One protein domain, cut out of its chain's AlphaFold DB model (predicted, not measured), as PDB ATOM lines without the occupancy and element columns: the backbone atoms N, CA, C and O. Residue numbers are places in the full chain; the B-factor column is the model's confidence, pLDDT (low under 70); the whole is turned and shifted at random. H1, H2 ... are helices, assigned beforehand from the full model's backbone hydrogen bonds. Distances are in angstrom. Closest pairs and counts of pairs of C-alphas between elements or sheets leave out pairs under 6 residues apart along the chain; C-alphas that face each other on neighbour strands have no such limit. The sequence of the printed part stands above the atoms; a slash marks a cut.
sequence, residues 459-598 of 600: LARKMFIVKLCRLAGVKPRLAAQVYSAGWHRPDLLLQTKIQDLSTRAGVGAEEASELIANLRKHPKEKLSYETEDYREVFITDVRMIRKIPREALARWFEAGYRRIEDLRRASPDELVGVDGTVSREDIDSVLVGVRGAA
ATOM      1  N   LEU A 459      35.456 -21.744  41.873       79.81
ATOM      2  CA  LEU A 459      36.290 -22.940  42.007       79.81
ATOM      3  C   LEU A 459      37.780 -22.602  41.870       79.81
ATOM      4  O   LEU A 459      38.582 -23.023  42.703       79.81
ATOM      5  N   ALA A 460      38.134 -21.760  40.897       77.75
ATOM      6  CA  ALA A 460      39.490 -21.258  40.687       77.75
ATOM      7  C   ALA A 460      40.054 -20.593  41.949       77.75
ATOM      8  O   ALA A 460      41.177 -20.868  42.377       77.75
ATOM      9  N   ARG A 461      39.237 -19.750  42.588       82.31
ATOM     10  CA  ARG A 461      39.579 -19.095  43.850       82.31
ATOM     11  C   ARG A 461      39.803 -20.101  44.974       82.31
ATOM     12  O   ARG A 461      40.799 -19.994  45.688       82.31
ATOM     13  N   LYS A 462      38.897 -21.070  45.148       86.69
ATOM     14  CA  LYS A 462      39.030 -22.103  46.190       86.69
ATOM     15  C   LYS A 462      40.293 -22.935  45.989       86.69
ATOM     16  O   LYS A 462      41.041 -23.132  46.942       86.69
ATOM     17  N   MET A 463      40.570 -23.345  44.755       85.94
ATOM     18  CA  MET A 463      41.773 -24.099  44.414       85.94
ATOM     19  C   MET A 463      43.047 -23.313  44.687       85.94
ATOM     20  O   MET A 463      43.974 -23.850  45.290       85.94
ATOM     21  N   PHE A 464      43.092 -22.036  44.304       88.56
ATOM     22  CA  PHE A 464      44.224 -21.172  44.626       88.56
ATOM     23  C   PHE A 464      44.472 -21.098  46.135       88.56
ATOM     24  O   PHE A 464      45.601 -21.292  46.582       88.56
ATOM     25  N   ILE A 465      43.413 -20.866  46.917       88.75
ATOM     26  CA  ILE A 465      43.499 -20.767  48.376       88.75
ATOM     27  C   ILE A 465      44.016 -22.076  48.975       88.75
ATOM     28  O   ILE A 465      44.997 -22.058  49.715       88.75
ATOM     29  N   VAL A 466      43.401 -23.210  48.625       88.81
ATOM     30  CA  VAL A 466      43.792 -24.535  49.131       88.81
ATOM     31  C   VAL A 466      45.243 -24.853  48.767       88.81
ATOM     32  O   VAL A 466      46.011 -25.272  49.636       88.81
ATOM     33  N   LYS A 467      45.657 -24.582  47.523       90.88
ATOM     34  CA  LYS A 467      47.031 -24.818  47.066       90.88
ATOM     35  C   LYS A 467      48.042 -23.967  47.835       90.88
ATOM     36  O   LYS A 467      49.044 -24.509  48.298       90.88
ATOM     37  N   LEU A 468      47.782 -22.668  48.019       90.88
ATOM     38  CA  LEU A 468      48.675 -21.788  48.785       90.88
ATOM     39  C   LEU A 468      48.774 -22.217  50.249       90.88
ATOM     40  O   LEU A 468      49.875 -22.271  50.794       90.88
ATOM     41  N   CYS A 469      47.646 -22.553  50.878       89.94
ATOM     42  CA  CYS A 469      47.635 -23.048  52.251       89.94
ATOM     43  C   CYS A 469      48.468 -24.328  52.391       89.94
ATOM     44  O   CYS A 469      49.238 -24.454  53.340       89.94
ATOM     45  N   ARG A 470      48.359 -25.253  51.428       89.50
ATOM     46  CA  ARG A 470      49.076 -26.534  51.438       89.50
ATOM     47  C   ARG A 470      50.575 -26.386  51.185       89.50
ATOM     48  O   ARG A 470      51.372 -26.992  51.891       89.50
ATOM     49  N   LEU A 471      50.963 -25.617  50.167       89.50
ATOM     50  CA  LEU A 471      52.365 -25.518  49.752       89.50
ATOM     51  C   LEU A 471      53.155 -24.501  50.572       89.50
ATOM     52  O   LEU A 471      54.310 -24.750  50.912       89.50
ATOM     53  N   ALA A 472      52.549 -23.354  50.874       87.69
ATOM     54  CA  ALA A 472      53.236 -22.245  51.522       87.69
ATOM     55  C   ALA A 472      52.916 -22.101  53.017       87.69
ATOM     56  O   ALA A 472      53.531 -21.269  53.678       87.69
ATOM     57  N   GLY A 473      51.971 -22.888  53.550       86.12
ATOM     58  CA  GLY A 473      51.605 -22.864  54.970       86.12
ATOM     59  C   GLY A 473      50.848 -21.605  55.403       86.12
ATOM     60  O   GLY A 473      50.748 -21.324  56.595       86.12
ATOM     61  N   VAL A 474      50.321 -20.824  54.457       88.75
ATOM     62  CA  VAL A 474      49.671 -19.545  54.764       88.75
ATOM     63  C   VAL A 474      48.216 -19.709  55.188       88.75
ATOM     64  O   VAL A 474      47.525 -20.652  54.802       88.75
ATOM     65  N   LYS A 475      47.707 -18.744  55.959       88.81
ATOM     66  CA  LYS A 475      46.297 -18.721  56.371       88.81
ATOM     67  C   LYS A 475      45.378 -18.493  55.153       88.81
ATOM     68  O   LYS A 475      45.713 -17.668  54.299       88.81
ATOM     69  N   PRO A 476      44.173 -19.098  55.104       86.44
ATOM     70  CA  PRO A 476      43.235 -18.925  53.986       86.44
ATOM     71  C   PRO A 476      42.880 -17.465  53.675       86.44
ATOM     72  O   PRO A 476      42.682 -17.106  52.518       86.44
ATOM     73  N   ARG A 477      42.838 -16.604  54.703       87.44
ATOM     74  CA  ARG A 477      42.593 -15.162  54.551       87.44
ATOM     75  C   ARG A 477      43.676 -14.480  53.713       87.44
ATOM     76  O   ARG A 477      43.335 -13.701  52.830       87.44
ATOM     77  N   LEU A 478      44.945 -14.807  53.962       87.50
ATOM     78  CA  LEU A 478      46.080 -14.258  53.222       87.50
ATOM     79  C   LEU A 478      46.047 -14.733  51.765       87.50
ATOM     80  O   LEU A 478      46.124 -13.931  50.841       87.50
ATOM     81  N   ALA A 479      45.827 -16.032  51.544       87.00
ATOM     82  CA  ALA A 479      45.706 -16.580  50.195       87.00
ATOM     83  C   ALA A 479      44.529 -15.953  49.417       87.00
ATOM     84  O   ALA A 479      44.646 -15.663  48.227       87.00
ATOM     85  N   ALA A 480      43.410 -15.662  50.087       86.81
ATOM     86  CA  ALA A 480      42.275 -14.963  49.486       86.81
ATOM     87  C   ALA A 480      42.570 -13.487  49.148       86.81
ATOM     88  O   ALA A 480      42.026 -12.979  48.164       86.81
ATOM     89  N   GLN A 481      43.407 -12.804  49.935       87.56
ATOM     90  CA  GLN A 481      43.871 -11.440  49.646       87.56
ATOM     91  C   GLN A 481      44.773 -11.423  48.412       87.56
ATOM     92  O   GLN A 481      44.528 -10.652  47.488       87.56
ATOM     93  N   VAL A 482      45.743 -12.340  48.354       86.06
ATOM     94  CA  VAL A 482      46.628 -12.509  47.195       86.06
ATOM     95  C   VAL A 482      45.816 -12.806  45.928       86.06
ATOM     96  O   VAL A 482      46.041 -12.181  44.895       86.06
ATOM     97  N   TYR A 483      44.796 -13.668  46.014       89.12
ATOM     98  CA  TYR A 483      43.910 -13.933  44.877       89.12
ATOM     99  C   TYR A 483      43.140 -12.692  44.413       89.12
ATOM    100  O   TYR A 483      43.097 -12.390  43.222       89.12
ATOM    101  N   SER A 484      42.550 -11.949  45.357       85.12
ATOM    102  CA  SER A 484      41.778 -10.730  45.066       85.12
ATOM    103  C   SER A 484      42.629  -9.617  44.445       85.12
ATOM    104  O   SER A 484      42.100  -8.772  43.733       85.12
ATOM    105  N   ALA A 485      43.941  -9.626  44.686       81.69
ATOM    106  CA  ALA A 485      44.879  -8.657  44.126       81.69
ATOM    107  C   ALA A 485      45.361  -9.001  42.696       81.69
ATOM    108  O   ALA A 485      46.123  -8.232  42.098       81.69
ATOM    109  N   GLY A 486      44.886 -10.121  42.132       81.12
ATOM    110  CA  GLY A 486      45.067 -10.503  40.726       81.12
ATOM    111  C   GLY A 486      45.994 -11.697  40.487       81.12
ATOM    112  O   GLY A 486      46.278 -12.024  39.337       81.12
ATOM    113  N   TRP A 487      46.478 -12.362  41.540       86.69
ATOM    114  CA  TRP A 487      47.295 -13.567  41.393       86.69
ATOM    115  C   TRP A 487      46.430 -14.817  41.462       86.69
ATOM    116  O   TRP A 487      45.946 -15.201  42.521       86.69
ATOM    117  N   HIS A 488      46.262 -15.480  40.323       85.75
ATOM    118  CA  HIS A 488      45.395 -16.655  40.221       85.75
ATOM    119  C   HIS A 488      46.153 -17.974  40.127       85.75
ATOM    120  O   HIS A 488      45.518 -19.019  40.088       85.75
ATOM    121  N   ARG A 489      47.491 -17.953  40.094       84.00
ATOM    122  CA  ARG A 489      48.313 -19.166  40.065       84.00
ATOM    123  C   ARG A 489      49.549 -19.040  40.966       84.00
ATOM    124  O   ARG A 489      50.148 -17.961  41.002       84.00
ATOM    125  N   PRO A 490      49.930 -20.094  41.713       86.62
ATOM    126  CA  PRO A 490      51.076 -20.034  42.625       86.62
ATOM    127  C   PRO A 490      52.429 -19.824  41.929       86.62
ATOM    128  O   PRO A 490      53.328 -19.226  42.510       86.62
ATOM    129  N   ASP A 491      52.589 -20.287  40.692       86.19
ATOM    130  CA  ASP A 491      53.809 -20.118  39.893       86.19
ATOM    131  C   ASP A 491      54.076 -18.648  39.527       86.19
ATOM    132  O   ASP A 491      55.228 -18.209  39.548       86.19
ATOM    133  N   LEU A 492      53.025 -17.857  39.287       85.31
ATOM    134  CA  LEU A 492      53.135 -16.416  39.029       85.31
ATOM    135  C   LEU A 492      53.693 -15.644  40.235       85.31
ATOM    136  O   LEU A 492      54.360 -14.619  40.070       85.31
ATOM    137  N   LEU A 493      53.490 -16.152  41.455       88.19
ATOM    138  CA  LEU A 493      54.049 -15.541  42.665       88.19
ATOM    139  C   LEU A 493      55.577 -15.638  42.706       88.19
ATOM    140  O   LEU A 493      56.221 -14.757  43.266       88.19
ATOM    141  N   LEU A 494      56.175 -16.651  42.070       86.50
ATOM    142  CA  LEU A 494      57.634 -16.791  42.012       86.50
ATOM    143  C   LEU A 494      58.311 -15.716  41.157       86.50
ATOM    144  O   LEU A 494      59.491 -15.427  41.368       86.50
ATOM    145  N   GLN A 495      57.574 -15.151  40.199       83.44
ATOM    146  CA  GLN A 495      58.040 -14.106  39.283       83.44
ATOM    147  C   GLN A 495      57.733 -12.694  39.806       83.44
ATOM    148  O   GLN A 495      58.197 -11.703  39.247       83.44
ATOM    149  N   THR A 496      56.952 -12.599  40.882       84.69
ATOM    150  CA  THR A 496      56.476 -11.338  41.446       84.69
ATOM    151  C   THR A 496      57.509 -10.755  42.411       84.69
ATOM    152  O   THR A 496      58.105 -11.476  43.215       84.69
ATOM    153  N   LYS A 497      57.727  -9.434  42.372       87.44
ATOM    154  CA  LYS A 497      58.580  -8.760  43.360       87.44
ATOM    155  C   LYS A 497      57.847  -8.694  44.702       87.44
ATOM    156  O   LYS A 497      56.660  -8.395  44.745       87.44
ATOM    157  N   ILE A 498      58.562  -8.891  45.814       87.38
ATOM    158  CA  ILE A 498      57.990  -8.811  47.179       87.38
ATOM    159  C   ILE A 498      57.230  -7.488  47.389       87.38
ATOM    160  O   ILE A 498      56.154  -7.467  47.986       87.38
ATOM    161  N   GLN A 499      57.751  -6.392  46.831       84.12
ATOM    162  CA  GLN A 499      57.140  -5.065  46.915       84.12
ATOM    163  C   GLN A 499      55.769  -4.985  46.222       84.12
ATOM    164  O   GLN A 499      54.890  -4.272  46.704       84.12
ATOM    165  N   ASP A 500      55.539  -5.755  45.156       84.56
ATOM    166  CA  ASP A 500      54.251  -5.784  44.450       84.56
ATOM    167  C   ASP A 500      53.188  -6.517  45.276       84.56
ATOM    168  O   ASP A 500      52.047  -6.063  45.352       84.56
ATOM    169  N   LEU A 501      53.556  -7.611  45.954       85.56
ATOM    170  CA  LEU A 501      52.660  -8.293  46.896       85.56
ATOM    171  C   LEU A 501      52.327  -7.400  48.090       85.56
ATOM    172  O   LEU A 501      51.176  -7.352  48.527       85.56
ATOM    173  N   SER A 502      53.312  -6.653  48.587       83.88
ATOM    174  CA  SER A 502      53.092  -5.773  49.727       83.88
ATOM    175  C   SER A 502      52.188  -4.590  49.392       83.88
ATOM    176  O   SER A 502      51.253  -4.294  50.133       83.88
ATOM    177  N   THR A 503      52.388  -3.970  48.229       83.50
ATOM    178  CA  THR A 503      51.611  -2.798  47.801       83.50
ATOM    179  C   THR A 503      50.225  -3.150  47.264       83.50
ATOM    180  O   THR A 503      49.262  -2.458  47.586       83.50
ATOM    181  N   ARG A 504      50.086  -4.218  46.466       82.38
ATOM    182  CA  ARG A 504      48.807  -4.559  45.814       82.38
ATOM    183  C   ARG A 504      47.927  -5.496  46.632       82.38
ATOM    184  O   ARG A 504      46.711  -5.358  46.582       82.38
ATOM    185  N   ALA A 505      48.510  -6.461  47.348       80.12
ATOM    186  CA  ALA A 505      47.746  -7.400  48.177       80.12
ATOM    187  C   ALA A 505      47.681  -6.987  49.656       80.12
ATOM    188  O   ALA A 505      46.924  -7.595  50.412       80.12
ATOM    189  N   GLY A 506      48.447  -5.969  50.071       81.81
ATOM    190  CA  GLY A 506      48.510  -5.533  51.468       81.81
ATOM    191  C   GLY A 506      49.160  -6.565  52.392       81.81
ATOM    192  O   GLY A 506      48.825  -6.624  53.572       81.81
ATOM    193  N   VAL A 507      50.038  -7.416  51.851       85.69
ATOM    194  CA  VAL A 507      50.766  -8.444  52.609       85.69
ATOM    195  C   VAL A 507      52.020  -7.821  53.232       85.69
ATOM    196  O   VAL A 507      52.711  -7.030  52.588       85.69
ATOM    197  N   GLY A 508      52.346  -8.151  54.485       86.81
ATOM    198  CA  GLY A 508      53.586  -7.663  55.099       86.81
ATOM    199  C   GLY A 508      54.811  -8.066  54.266       86.81
ATOM    200  O   GLY A 508      54.832  -9.152  53.692       86.81
ATOM    201  N   ALA A 509      55.838  -7.217  54.170       84.25
ATOM    202  CA  ALA A 509      57.028  -7.531  53.364       84.25
ATOM    203  C   ALA A 509      57.714  -8.839  53.815       84.25
ATOM    204  O   ALA A 509      58.169  -9.619  52.978       84.25
ATOM    205  N   GLU A 510      57.720  -9.105  55.124       86.50
ATOM    206  CA  GLU A 510      58.211 -10.359  55.706       86.50
ATOM    207  C   GLU A 510      57.336 -11.555  55.306       86.50
ATOM    208  O   GLU A 510      57.854 -12.539  54.785       86.50
ATOM    209  N   GLU A 511      56.010 -11.442  55.439       87.81
ATOM    210  CA  GLU A 511      55.060 -12.499  55.054       87.81
ATOM    211  C   GLU A 511      55.110 -12.806  53.548       87.81
ATOM    212  O   GLU A 511      55.030 -13.963  53.137       87.81
ATOM    213  N   ALA A 512      55.267 -11.784  52.703       87.81
ATOM    214  CA  ALA A 512      55.407 -11.943  51.258       87.81
ATOM    215  C   ALA A 512      56.738 -12.622  50.893       87.81
ATOM    216  O   ALA A 512      56.774 -13.475  50.000       87.81
ATOM    217  N   SER A 513      57.821 -12.275  51.595       87.81
ATOM    218  CA  SER A 513      59.120 -12.937  51.453       87.81
ATOM    219  C   SER A 513      59.037 -14.413  51.849       87.81
ATOM    220  O   SER A 513      59.461 -15.285  51.089       87.81
ATOM    221  N   GLU A 514      58.419 -14.708  52.995       90.56
ATOM    222  CA  GLU A 514      58.228 -16.069  53.498       90.56
ATOM    223  C   GLU A 514      57.336 -16.907  52.568       90.56
ATOM    224  O   GLU A 514      57.686 -18.041  52.235       90.56
ATOM    225  N   LEU A 515      56.233 -16.334  52.070       91.69
ATOM    226  CA  LEU A 515      55.350 -16.960  51.082       91.69
ATOM    227  C   LEU A 515      56.139 -17.404  49.840       91.69
ATOM    228  O   LEU A 515      56.063 -18.568  49.443       91.69
ATOM    229  N   ILE A 516      56.916 -16.497  49.239       91.25
ATOM    230  CA  ILE A 516      57.718 -16.803  48.045       91.25
ATOM    231  C   ILE A 516      58.810 -17.827  48.375       91.25
ATOM    232  O   ILE A 516      59.021 -18.769  47.607       91.25
ATOM    233  N   ALA A 517      59.493 -17.680  49.513       90.44
ATOM    234  CA  ALA A 517      60.533 -18.609  49.944       90.44
ATOM    235  C   ALA A 517      59.985 -20.033  50.127       90.44
ATOM    236  O   ALA A 517      60.629 -20.993  49.706       90.44
ATOM    237  N   ASN A 518      58.785 -20.179  50.691       91.69
ATOM    238  CA  ASN A 518      58.140 -21.477  50.856       91.69
ATOM    239  C   ASN A 518      57.686 -22.072  49.520       91.69
ATOM    240  O   ASN A 518      57.891 -23.262  49.301       91.69
ATOM    241  N   LEU A 519      57.162 -21.265  48.592       91.06
ATOM    242  CA  LEU A 519      56.808 -21.744  47.250       91.06
ATOM    243  C   LEU A 519      58.032 -22.235  46.460       91.06
ATOM    244  O   LEU A 519      57.934 -23.245  45.768       91.06
ATOM    245  N   ARG A 520      59.202 -21.595  46.611       90.44
ATOM    246  CA  ARG A 520      60.461 -22.014  45.954       90.44
ATOM    247  C   ARG A 520      60.986 -23.375  46.410       90.44
ATOM    248  O   ARG A 520      61.796 -23.966  45.702       90.44
ATOM    249  N   LYS A 521      60.550 -23.874  47.571       91.94
ATOM    250  CA  LYS A 521      60.921 -25.212  48.065       91.94
ATOM    251  C   LYS A 521      60.240 -26.332  47.274       91.94
ATOM    252  O   LYS A 521      60.635 -27.488  47.409       91.94
ATOM    253  N   HIS A 522      59.224 -26.008  46.472       88.88
ATOM    254  CA  HIS A 522      58.463 -26.981  45.697       88.88
ATOM    255  C   HIS A 522      58.864 -26.952  44.215       88.88
ATOM    256  O   HIS A 522      59.119 -25.879  43.667       88.88
ATOM    257  N   PRO A 523      58.904 -28.118  43.546       85.44
ATOM    258  CA  PRO A 523      59.132 -28.192  42.106       85.44
ATOM    259  C   PRO A 523      57.986 -27.513  41.336       85.44
ATOM    260  O   PRO A 523      56.849 -27.467  41.816       85.44
ATOM    261  N   LYS A 524      58.275 -26.972  40.142       81.50
ATOM    262  CA  LYS A 524      57.317 -26.157  39.368       81.50
ATOM    263  C   LYS A 524      56.047 -26.925  39.006       81.50
ATOM    264  O   LYS A 524      54.970 -26.338  39.002       81.50
ATOM    265  N   GLU A 525      56.159 -28.225  38.761       79.88
ATOM    266  CA  GLU A 525      55.039 -29.113  38.455       79.88
ATOM    267  C   GLU A 525      54.007 -29.090  39.589       79.88
ATOM    268  O   GLU A 525      52.818 -28.903  39.337       79.88
ATOM    269  N   LYS A 526      54.471 -29.119  40.847       83.00
ATOM    270  CA  LYS A 526      53.603 -29.063  42.031       83.00
ATOM    271  C   LYS A 526      52.930 -27.711  42.236       83.00
ATOM    272  O   LYS A 526      52.024 -27.639  43.055       83.00
ATOM    273  N   LEU A 527      53.352 -26.639  41.563       82.19
ATOM    274  CA  LEU A 527      52.695 -25.325  41.641       82.19
ATOM    275  C   LEU A 527      51.484 -25.230  40.707       82.19
ATOM    276  O   LEU A 527      50.628 -24.368  40.910       82.19
ATOM    277  N   SER A 528      51.400 -26.124  39.719       83.88
ATOM    278  CA  SER A 528      50.226 -26.268  38.865       83.88
ATOM    279  C   SER A 528      49.073 -26.945  39.613       83.88
ATOM    280  O   SER A 528      49.255 -27.544  40.678       83.88
ATOM    281  N   TYR A 529      47.859 -26.804  39.083       84.88
ATOM    282  CA  TYR A 529      46.690 -27.461  39.650       84.88
ATOM    283  C   TYR A 529      46.629 -28.926  39.232       84.88
ATOM    284  O   TYR A 529      46.583 -29.247  38.049       84.88
ATOM    285  N   GLU A 530      46.579 -29.800  40.225       81.31
ATOM    286  CA  GLU A 530      46.577 -31.249  40.088       81.31
ATOM    287  C   GLU A 530      45.248 -31.812  40.602       81.31
ATOM    288  O   GLU A 530      44.548 -31.177  41.394       81.31
ATOM    289  N   THR A 531      44.911 -33.045  40.216       78.94
ATOM    290  CA  THR A 531      43.704 -33.757  40.679       78.94
ATOM    291  C   THR A 531      43.565 -33.761  42.204       78.94
ATOM    292  O   THR A 531      42.457 -33.683  42.734       78.94
ATOM    293  N   GLU A 532      44.686 -33.807  42.922       81.44
ATOM    294  CA  GLU A 532      44.695 -33.773  44.380       81.44
ATOM    295  C   GLU A 532      44.177 -32.446  44.957       81.44
ATOM    296  O   GLU A 532      43.533 -32.448  46.001       81.44
ATOM    297  N   ASP A 533      44.377 -31.322  44.267       83.31
ATOM    298  CA  ASP A 533      43.875 -30.022  44.722       83.31
ATOM    299  C   ASP A 533      42.356 -29.938  44.588       83.31
ATOM    300  O   ASP A 533      41.680 -29.434  45.484       83.31
ATOM    301  N   TYR A 534      41.807 -30.486  43.500       84.44
ATOM    302  CA  TYR A 534      40.359 -30.626  43.324       84.44
ATOM    303  C   TYR A 534      39.760 -31.519  44.412       84.44
ATOM    304  O   TYR A 534      38.736 -31.169  44.998       84.44
ATOM    305  N   ARG A 535      40.433 -32.632  44.730       86.81
ATOM    306  CA  ARG A 535      40.034 -33.529  45.820       86.81
ATOM    307  C   ARG A 535      40.012 -32.799  47.158       86.81
ATOM    308  O   ARG A 535      39.050 -32.920  47.908       86.81
ATOM    309  N   GLU A 536      41.039 -32.012  47.455       87.62
ATOM    310  CA  GLU A 536      41.114 -31.242  48.699       87.62
ATOM    311  C   GLU A 536      40.046 -30.146  48.792       87.62
ATOM    312  O   GLU A 536      39.462 -29.947  49.862       87.62
ATOM    313  N   VAL A 537      39.738 -29.470  47.679       87.75
ATOM    314  CA  VAL A 537      38.627 -28.508  47.620       87.75
ATOM    315  C   VAL A 537      37.301 -29.212  47.892       87.75
ATOM    316  O   VAL A 537      36.571 -28.770  48.775       87.75
ATOM    317  N   PHE A 538      37.026 -30.333  47.219       88.31
ATOM    318  CA  PHE A 538      35.818 -31.133  47.428       88.31
ATOM    319  C   PHE A 538      35.671 -31.590  48.886       88.31
ATOM    320  O   PHE A 538      34.636 -31.367  49.514       88.31
ATOM    321  N   ILE A 539      36.733 -32.166  49.461       89.06
ATOM    322  CA  ILE A 539      36.748 -32.611  50.859       89.06
ATOM    323  C   ILE A 539      36.448 -31.441  51.799       89.06
ATOM    324  O   ILE A 539      35.654 -31.575  52.731       89.06
ATOM    325  N   THR A 540      37.093 -30.295  51.581       86.75
ATOM    326  CA  THR A 540      36.910 -29.107  52.421       86.75
ATOM    327  C   THR A 540      35.472 -28.610  52.346       86.75
ATOM    328  O   THR A 540      34.852 -28.370  53.381       86.75
ATOM    329  N   ASP A 541      34.932 -28.521  51.136       85.69
ATOM    330  CA  ASP A 541      33.583 -28.055  50.847       85.69
ATOM    331  C   ASP A 541      32.508 -28.923  51.520       85.69
ATOM    332  O   ASP A 541      31.653 -28.402  52.240       85.69
ATOM    333  N   VAL A 542      32.589 -30.250  51.383       86.12
ATOM    334  CA  VAL A 542      31.632 -31.163  52.031       86.12
ATOM    335  C   VAL A 542      31.768 -31.117  53.556       86.12
ATOM    336  O   VAL A 542      30.765 -31.117  54.275       86.12
ATOM    337  N   ARG A 543      32.996 -30.994  54.080       86.06
ATOM    338  CA  ARG A 543      33.235 -30.925  55.532       86.06
ATOM    339  C   ARG A 543      32.734 -29.644  56.190       86.06
ATOM    340  O   ARG A 543      32.522 -29.648  57.404       86.06
ATOM    341  N   MET A 544      32.515 -28.573  55.422       83.25
ATOM    342  CA  MET A 544      31.817 -27.381  55.916       83.25
ATOM    343  C   MET A 544      30.321 -27.630  56.148       83.25
ATOM    344  O   MET A 544      29.726 -26.950  56.979       83.25
ATOM    345  N   ILE A 545      29.726 -28.602  55.450       82.25
ATOM    346  CA  ILE A 545      28.320 -28.988  55.609       82.25
ATOM    347  C   ILE A 545      28.176 -29.974  56.774       82.25
ATOM    348  O   ILE A 545      27.385 -29.750  57.690       82.25
ATOM    349  N   ARG A 546      28.971 -31.052  56.774       84.06
ATOM    350  CA  ARG A 546      28.938 -32.106  57.799       84.06
ATOM    351  C   ARG A 546      30.326 -32.707  57.989       84.06
ATOM    352  O   ARG A 546      31.065 -32.889  57.030       84.06
ATOM    353  N   LYS A 547      30.693 -33.071  59.220       86.69
ATOM    354  CA  LYS A 547      32.009 -33.656  59.532       86.69
ATOM    355  C   LYS A 547      32.117 -35.125  59.091       86.69
ATOM    356  O   LYS A 547      32.165 -36.014  59.932       86.69
ATOM    357  N   ILE A 548      32.205 -35.361  57.785       87.06
ATOM    358  CA  ILE A 548      32.465 -36.682  57.197       87.06
ATOM    359  C   ILE A 548      33.977 -37.008  57.262       87.06
ATOM    360  O   ILE A 548      34.800 -36.084  57.136       87.06
ATOM    361  N   PRO A 549      34.374 -38.282  57.483       88.06
ATOM    362  CA  PRO A 549      35.766 -38.729  57.381       88.06
ATOM    363  C   PRO A 549      36.388 -38.404  56.016       88.06
ATOM    364  O   PRO A 549      35.718 -38.449  54.986       88.06
ATOM    365  N   ARG A 550      37.683 -38.069  55.989       88.50
ATOM    366  CA  ARG A 550      38.359 -37.629  54.751       88.50
ATOM    367  C   ARG A 550      38.510 -38.776  53.758       88.50
ATOM    368  O   ARG A 550      38.417 -38.552  52.559       88.50
ATOM    369  N   GLU A 551      38.710 -39.983  54.266       88.56
ATOM    370  CA  GLU A 551      38.858 -41.218  53.501       88.56
ATOM    371  C   GLU A 551      37.568 -41.540  52.744       88.56
ATOM    372  O   GLU A 551      37.613 -41.910  51.574       88.56
ATOM    373  N   ALA A 552      36.420 -41.318  53.388       87.06
ATOM    374  CA  ALA A 552      35.119 -41.510  52.766       87.06
ATOM    375  C   ALA A 552      34.866 -40.514  51.631       87.06
ATOM    376  O   ALA A 552      34.469 -40.884  50.529       87.06
ATOM    377  N   LEU A 553      35.193 -39.242  51.867       88.81
ATOM    378  CA  LEU A 553      35.086 -38.205  50.843       88.81
ATOM    379  C   LEU A 553      36.088 -38.401  49.697       88.81
ATOM    380  O   LEU A 553      35.773 -38.076  48.557       88.81
ATOM    381  N   ALA A 554      37.271 -38.955  49.971       85.06
ATOM    382  CA  ALA A 554      38.223 -39.329  48.931       85.06
ATOM    383  C   ALA A 554      37.658 -40.439  48.032       85.06
ATOM    384  O   ALA A 554      37.741 -40.315  46.814       85.06
ATOM    385  N   ARG A 555      37.002 -41.458  48.610       84.00
ATOM    386  CA  ARG A 555      36.308 -42.506  47.840       84.00
ATOM    387  C   ARG A 555      35.162 -41.950  46.999       84.00
ATOM    388  O   ARG A 555      35.026 -42.324  45.841       84.00
ATOM    389  N   TRP A 556      34.373 -41.012  47.532       86.75
ATOM    390  CA  TRP A 556      33.344 -40.317  46.743       86.75
ATOM    391  C   TRP A 556      33.954 -39.533  45.576       86.75
ATOM    392  O   TRP A 556      33.460 -39.604  44.451       86.75
ATOM    393  N   PHE A 557      35.065 -38.837  45.814       87.00
ATOM    394  CA  PHE A 557      35.777 -38.117  44.763       87.00
ATOM    395  C   PHE A 557      36.300 -39.053  43.663       87.00
ATOM    396  O   PHE A 557      36.151 -38.768  42.474       87.00
ATOM    397  N   GLU A 558      36.871 -40.195  44.050       82.75
ATOM    398  CA  GLU A 558      37.348 -41.239  43.133       82.75
ATOM    399  C   GLU A 558      36.202 -41.900  42.351       82.75
ATOM    400  O   GLU A 558      36.376 -42.220  41.175       82.75
ATOM    401  N   ALA A 559      35.013 -42.010  42.952       78.44
ATOM    402  CA  ALA A 559      33.795 -42.499  42.306       78.44
ATOM    403  C   ALA A 559      33.152 -41.499  41.323       78.44
ATOM    404  O   ALA A 559      32.166 -41.833  40.669       78.44
ATOM    405  N   GLY A 560      33.708 -40.289  41.186       79.69
ATOM    406  CA  GLY A 560      33.287 -39.305  40.186       79.69
ATOM    407  C   GLY A 560      32.594 -38.061  40.741       79.69
ATOM    408  O   GLY A 560      32.334 -37.145  39.964       79.69
ATOM    409  N   TYR A 561      32.359 -37.968  42.053       85.12
ATOM    410  CA  TYR A 561      31.798 -36.771  42.690       85.12
ATOM    411  C   TYR A 561      32.902 -35.736  42.939       85.12
ATOM    412  O   TYR A 561      33.531 -35.717  43.995       85.12
ATOM    413  N   ARG A 562      33.195 -34.890  41.946       79.06
ATOM    414  CA  ARG A 562      34.364 -33.993  41.960       79.06
ATOM    415  C   ARG A 562      34.060 -32.592  42.484       79.06
ATOM    416  O   ARG A 562      34.989 -31.871  42.849       79.06
ATOM    417  N   ARG A 563      32.789 -32.191  42.516       80.94
ATOM    418  CA  ARG A 563      32.302 -30.892  43.005       80.94
ATOM    419  C   ARG A 563      31.049 -31.075  43.873       80.94
ATOM    420  O   ARG A 563      30.408 -32.125  43.839       80.94
ATOM    421  N   ILE A 564      30.674 -30.046  44.641       83.81
ATOM    422  CA  ILE A 564      29.419 -30.053  45.423       83.81
ATOM    423  C   ILE A 564      28.213 -30.292  44.499       83.81
ATOM    424  O   ILE A 564      27.250 -30.961  44.869       83.81
ATOM    425  N   GLU A 565      28.258 -29.743  43.289       83.44
ATOM    426  CA  GLU A 565      27.191 -29.823  42.298       83.44
ATOM    427  C   GLU A 565      26.908 -31.266  41.866       83.44
ATOM    428  O   GLU A 565      25.744 -31.607  41.649       83.44
ATOM    429  N   ASP A 566      27.931 -32.123  41.828       83.50
ATOM    430  CA  ASP A 566      27.785 -33.542  41.485       83.50
ATOM    431  C   ASP A 566      26.977 -34.281  42.561       83.50
ATOM    432  O   ASP A 566      26.130 -35.120  42.256       83.50
ATOM    433  N   LEU A 567      27.149 -33.892  43.831       85.38
ATOM    434  CA  LEU A 567      26.389 -34.446  44.953       85.38
ATOM    435  C   LEU A 567      24.916 -34.022  44.939       85.38
ATOM    436  O   LEU A 567      24.091 -34.690  45.553       85.38
ATOM    437  N   ARG A 568      24.526 -32.949  44.234       82.56
ATOM    438  CA  ARG A 568      23.106 -32.534  44.176       82.56
ATOM    439  C   ARG A 568      22.221 -33.610  43.557       82.56
ATOM    440  O   ARG A 568      21.076 -33.771  43.987       82.56
ATOM    441  N   ARG A 569      22.756 -34.288  42.539       80.75
ATOM    442  CA  ARG A 569      22.066 -35.318  41.753       80.75
ATOM    443  C   ARG A 569      22.243 -36.719  42.331       80.75
ATOM    444  O   ARG A 569      21.497 -37.604  41.932       80.75
ATOM    445  N   ALA A 570      23.171 -36.891  43.269       84.75
ATOM    446  CA  ALA A 570      23.389 -38.156  43.946       84.75
ATOM    447  C   ALA A 570      22.193 -38.520  44.841       84.75
ATOM    448  O   ALA A 570      21.604 -37.672  45.529       84.75
ATOM    449  N   SER A 571      21.854 -39.802  44.840       87.56
ATOM    450  CA  SER A 571      20.960 -40.422  45.807       87.56
ATOM    451  C   SER A 571      21.741 -40.865  47.055       87.56
ATOM    452  O   SER A 571      22.935 -41.171  46.973       87.56
ATOM    453  N   PRO A 572      21.088 -40.930  48.230       86.88
ATOM    454  CA  PRO A 572      21.728 -41.446  49.437       86.88
ATOM    455  C   PRO A 572      22.258 -42.872  49.247       86.88
ATOM    456  O   PRO A 572      23.350 -43.188  49.712       86.88
ATOM    457  N   ASP A 573      21.515 -43.713  48.522       82.56
ATOM    458  CA  ASP A 573      21.875 -45.111  48.276       82.56
ATOM    459  C   ASP A 573      23.137 -45.248  47.408       82.56
ATOM    460  O   ASP A 573      23.974 -46.107  47.684       82.56
ATOM    461  N   GLU A 574      23.340 -44.362  46.425       86.44
ATOM    462  CA  GLU A 574      24.579 -44.324  45.633       86.44
ATOM    463  C   GLU A 574      25.799 -43.992  46.503       86.44
ATOM    464  O   GLU A 574      26.833 -44.646  46.389       86.44
ATOM    465  N   LEU A 575      25.690 -43.015  47.407       85.81
ATOM    466  CA  LEU A 575      26.805 -42.615  48.277       85.81
ATOM    467  C   LEU A 575      27.101 -43.648  49.374       85.81
ATOM    468  O   LEU A 575      28.271 -43.873  49.701       85.81
ATOM    469  N   VAL A 576      26.065 -44.315  49.901       85.75
ATOM    470  CA  VAL A 576      26.220 -45.471  50.798       85.75
ATOM    471  C   VAL A 576      26.913 -46.617  50.062       85.75
ATOM    472  O   VAL A 576      27.825 -47.223  50.618       85.75
ATOM    473  N   GLY A 577      26.530 -46.884  48.809       77.75
ATOM    474  CA  GLY A 577      27.132 -47.932  47.981       77.75
ATOM    475  C   GLY A 577      28.612 -47.697  47.667       77.75
ATOM    476  O   GLY A 577      29.365 -48.661  47.547       77.75
ATOM    477  N   VAL A 578      29.045 -46.435  47.581       79.69
ATOM    478  CA  VAL A 578      30.461 -46.087  47.380       79.69
ATOM    479  C   VAL A 578      31.279 -46.226  48.664       79.69
ATOM    480  O   VAL A 578      32.428 -46.661  48.601       79.69
ATOM    481  N   ASP A 579      30.735 -45.832  49.821       68.56
ATOM    482  CA  ASP A 579      31.549 -45.692  51.032       68.56
ATOM    483  C   ASP A 579      31.271 -46.686  52.169       68.56
ATOM    484  O   ASP A 579      32.208 -47.010  52.889       68.56
ATOM    485  N   GLY A 580      30.062 -47.209  52.360       71.94
ATOM    486  CA  GLY A 580      29.724 -48.228  53.372       71.94
ATOM    487  C   GLY A 580      30.003 -47.892  54.854       71.94
ATOM    488  O   GLY A 580      29.494 -48.582  55.733       71.94
ATOM    489  N   THR A 581      30.793 -46.857  55.153       79.94
ATOM    490  CA  THR A 581      31.270 -46.507  56.499       79.94
ATOM    491  C   THR A 581      30.589 -45.268  57.063       79.94
ATOM    492  O   THR A 581      30.468 -45.136  58.281       79.94
ATOM    493  N   VAL A 582      30.121 -44.365  56.201       84.69
ATOM    494  CA  VAL A 582      29.339 -43.191  56.596       84.69
ATOM    495  C   VAL A 582      27.872 -43.575  56.799       84.69
ATOM    496  O   VAL A 582      27.281 -44.298  55.998       84.69
ATOM    497  N   SER A 583      27.270 -43.068  57.879       86.94
ATOM    498  CA  SER A 583      25.863 -43.322  58.188       86.94
ATOM    499  C   SER A 583      24.932 -42.694  57.142       86.94
ATOM    500  O   SER A 583      25.207 -41.618  56.604       86.94
ATOM    501  N   ARG A 584      23.787 -43.340  56.882       85.56
ATOM    502  CA  ARG A 584      22.768 -42.807  55.961       85.56
ATOM    503  C   ARG A 584      22.276 -41.422  56.393       85.56
ATOM    504  O   ARG A 584      22.141 -40.544  55.555       85.56
ATOM    505  N   GLU A 585      22.109 -41.203  57.696       84.94
ATOM    506  CA  GLU A 585      21.696 -39.912  58.263       84.94
ATOM    507  C   GLU A 585      22.712 -38.789  57.983       84.94
ATOM    508  O   GLU A 585      22.340 -37.658  57.653       84.94
ATOM    509  N   ASP A 586      24.011 -39.091  58.076       86.06
ATOM    510  CA  ASP A 586      25.066 -38.133  57.745       86.06
ATOM    511  C   ASP A 586      25.095 -37.817  56.245       86.06
ATOM    512  O   ASP A 586      25.293 -36.659  55.870       86.06
ATOM    513  N   ILE A 587      24.861 -38.820  55.392       87.12
ATOM    514  CA  ILE A 587      24.748 -38.655  53.936       87.12
ATOM    515  C   ILE A 587      23.536 -37.789  53.590       87.12
ATOM    516  O   ILE A 587      23.677 -36.807  52.859       87.12
ATOM    517  N   ASP A 588      22.372 -38.089  54.164       86.00
ATOM    518  CA  ASP A 588      21.147 -37.312  53.973       86.00
ATOM    519  C   ASP A 588      21.353 -35.854  54.409       86.00
ATOM    520  O   ASP A 588      20.994 -34.926  53.683       86.00
ATOM    521  N   SER A 589      22.030 -35.632  55.539       85.38
ATOM    522  CA  SER A 589      22.383 -34.291  56.021       85.38
ATOM    523  C   SER A 589      23.291 -33.528  55.049       85.38
ATOM    524  O   SER A 589      23.089 -32.330  54.826       85.38
ATOM    525  N   VAL A 590      24.283 -34.201  54.449       87.44
ATOM    526  CA  VAL A 590      25.135 -33.605  53.406       87.44
ATOM    527  C   VAL A 590      24.292 -33.231  52.192       87.44
ATOM    528  O   VAL A 590      24.350 -32.085  51.755       87.44
ATOM    529  N   LEU A 591      23.472 -34.149  51.675       88.44
ATOM    530  CA  LEU A 591      22.652 -33.921  50.484       88.44
ATOM    531  C   LEU A 591      21.630 -32.793  50.686       88.44
ATOM    532  O   LEU A 591      21.458 -31.953  49.800       88.44
ATOM    533  N   VAL A 592      21.002 -32.713  51.862       85.88
ATOM    534  CA  VAL A 592      20.117 -31.599  52.238       85.88
ATOM    535  C   VAL A 592      20.888 -30.279  52.264       85.88
ATOM    536  O   VAL A 592      20.432 -29.294  51.681       85.88
ATOM    537  N   GLY A 593      22.077 -30.247  52.873       81.25
ATOM    538  CA  GLY A 593      22.917 -29.047  52.911       81.25
ATOM    539  C   GLY A 593      23.388 -28.595  51.525       81.25
ATOM    540  O   GLY A 593      23.344 -27.405  51.211       81.25
ATOM    541  N   VAL A 594      23.765 -29.542  50.665       83.62
ATOM    542  CA  VAL A 594      24.180 -29.304  49.275       83.62
ATOM    543  C   VAL A 594      23.030 -28.738  48.430       83.62
ATOM    544  O   VAL A 594      23.236 -27.810  47.643       83.62
ATOM    545  N   ARG A 595      21.807 -29.256  48.608       82.38
ATOM    546  CA  ARG A 595      20.603 -28.773  47.909       82.38
ATOM    547  C   ARG A 595      20.144 -27.407  48.432       82.38
ATOM    548  O   ARG A 595      19.793 -26.546  47.632       82.38
ATOM    549  N   GLY A 596      20.225 -27.168  49.742       68.56
ATOM    550  CA  GLY A 596      19.872 -25.883  50.360       68.56
ATOM    551  C   GLY A 596      20.834 -24.731  50.038       68.56
ATOM    552  O   GLY A 596      20.443 -23.566  50.093       68.56
ATOM    553  N   ALA A 597      22.083 -25.034  49.669       59.16
ATOM    554  CA  ALA A 597      23.057 -24.039  49.213       59.16
ATOM    555  C   ALA A 597      22.807 -23.543  47.774       59.16
ATOM    556  O   ALA A 597      23.380 -22.535  47.385       59.16
ATOM    557  N   ALA A 598      21.970 -24.231  46.985       49.91
ATOM    558  CA  ALA A 598      21.675 -23.892  45.588       49.91
ATOM    559  C   ALA A 598      20.587 -22.819  45.415       49.91
ATOM    560  O   ALA A 598      20.456 -22.241  44.341       49.91
TER     561      ALA A 598
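Overview. This is residues 459 to 598 of the 600 residues of an uncharacterized protein of Candidatus Lindowbacteria bacterium RIFCSPLOWO2_12_FULL_62_27 (UniProt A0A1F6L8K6). What would a first look at this model show? It shows two lobes of short crossed helices, one after the other along the longest axis, H1 to H6 in the first and H7 to H11 in the second. H1 and H7 cross where the lobes meet, and H4 and H10 lie toward the two far ends. What is it made of, and how large is it? The printed part has 140 residues with eleven named helices, H1 to H11 in that order, and no named strand; the class is all helix, and the helix packing is mostly crossed, with no touching pair that has a tilt at a shallow one. It is elongated, 53 by 29 by 19 A, and only just loose, close to compact, with a radius of gyration of the C-alphas of 17.6 A.

Along the chain. Where does the first lobe run? H1, residues 459 to 472, begins with C-alpha 459 at (36.290, -22.940, 42.007) and is 19.4 A long. H2 is residues 476 to 484, H3 residues 490 to 495 and H4 residues 498 to 505. H5, residues 509 to 520, is 16.6 A long, and H6 is the four residues 524 to 527. Where does the second lobe run? H7, residues 531 to 545, begins with C-alpha 531 at (43.704, -33.757, 40.679) and is 22.0 A long. H8 is residues 550 to 558, H9 residues 564 to 569 and H10 residues 572 to 579. H11, residues 584 to 598, is 21.6 A long and ends with C-alpha 598 at (21.675, -23.892, 45.588).

Arrangement. What stands round H1? H1 and H7 are the hubs, touching four helices each. H1 touches H2 at a steep tilt of 55 degrees, opposite ways, the closest C-alphas being those of Ile 465 and Ala 479, 5.1 A apart. With residues 471 to 472 alone it touches H5, about perpendicular at 90 degrees, the closest C-alphas being those of Ala 472 and Asn 518, 5.0 A apart. Where are H3, H4 and H6? H4 touches H2, about perpendicular at 86 degrees, with the closest C-alphas, those of Val 482 and Ala 505, 5.3 A apart. H3 touches H5, with the closest C-alphas, those of Leu 494 and Ile 516, 6.0 A apart, and H6 only just touches H3, with 3 pairs of C-alphas within 8 A, the closest those of Asp 491 and Leu 527, 5.6 A apart. How do the lobes meet, and what stands round H7? H1 touches H7, about perpendicular at 75 degrees, the closest C-alphas being those of Met 463 and Asp 533, 6.3 A apart. H7 touches H8 at a steep tilt of 56 degrees, opposite ways, with Ile 539 and Leu 553 closest, their C-alphas 5.8 A apart. H10 touches H8, the closest C-alphas being those of Ala 552 and Asp 579, 5.8 A apart, and H11 touches H9, the closest being those of Arg 568 and Arg 595, 5.9 A apart. How do the backbones look? Every O i to N i+4 pair is within hydrogen-bond range in H1, H2, H4, H5, H8 and H10; the counts are 10 of 11 in H7 and in H11, and 1 of 2 in H9. H3 has 0 of 2, beside 3 of 3 O i to N i+3 pairs within range, and H6 is too short for an O i to N i+4 pair.

Size, cuts and confidence. How far does it reach? The two C-alphas farthest apart, those of Gln 499 and Asp 573, are 53.4 A apart. Is anything missing or uncertain? The printed part has no cut, and each link between successive helices is tight. The mean pLDDT of the printed part is 84.8, and residue 579 and residues 596 to 598 are under 70.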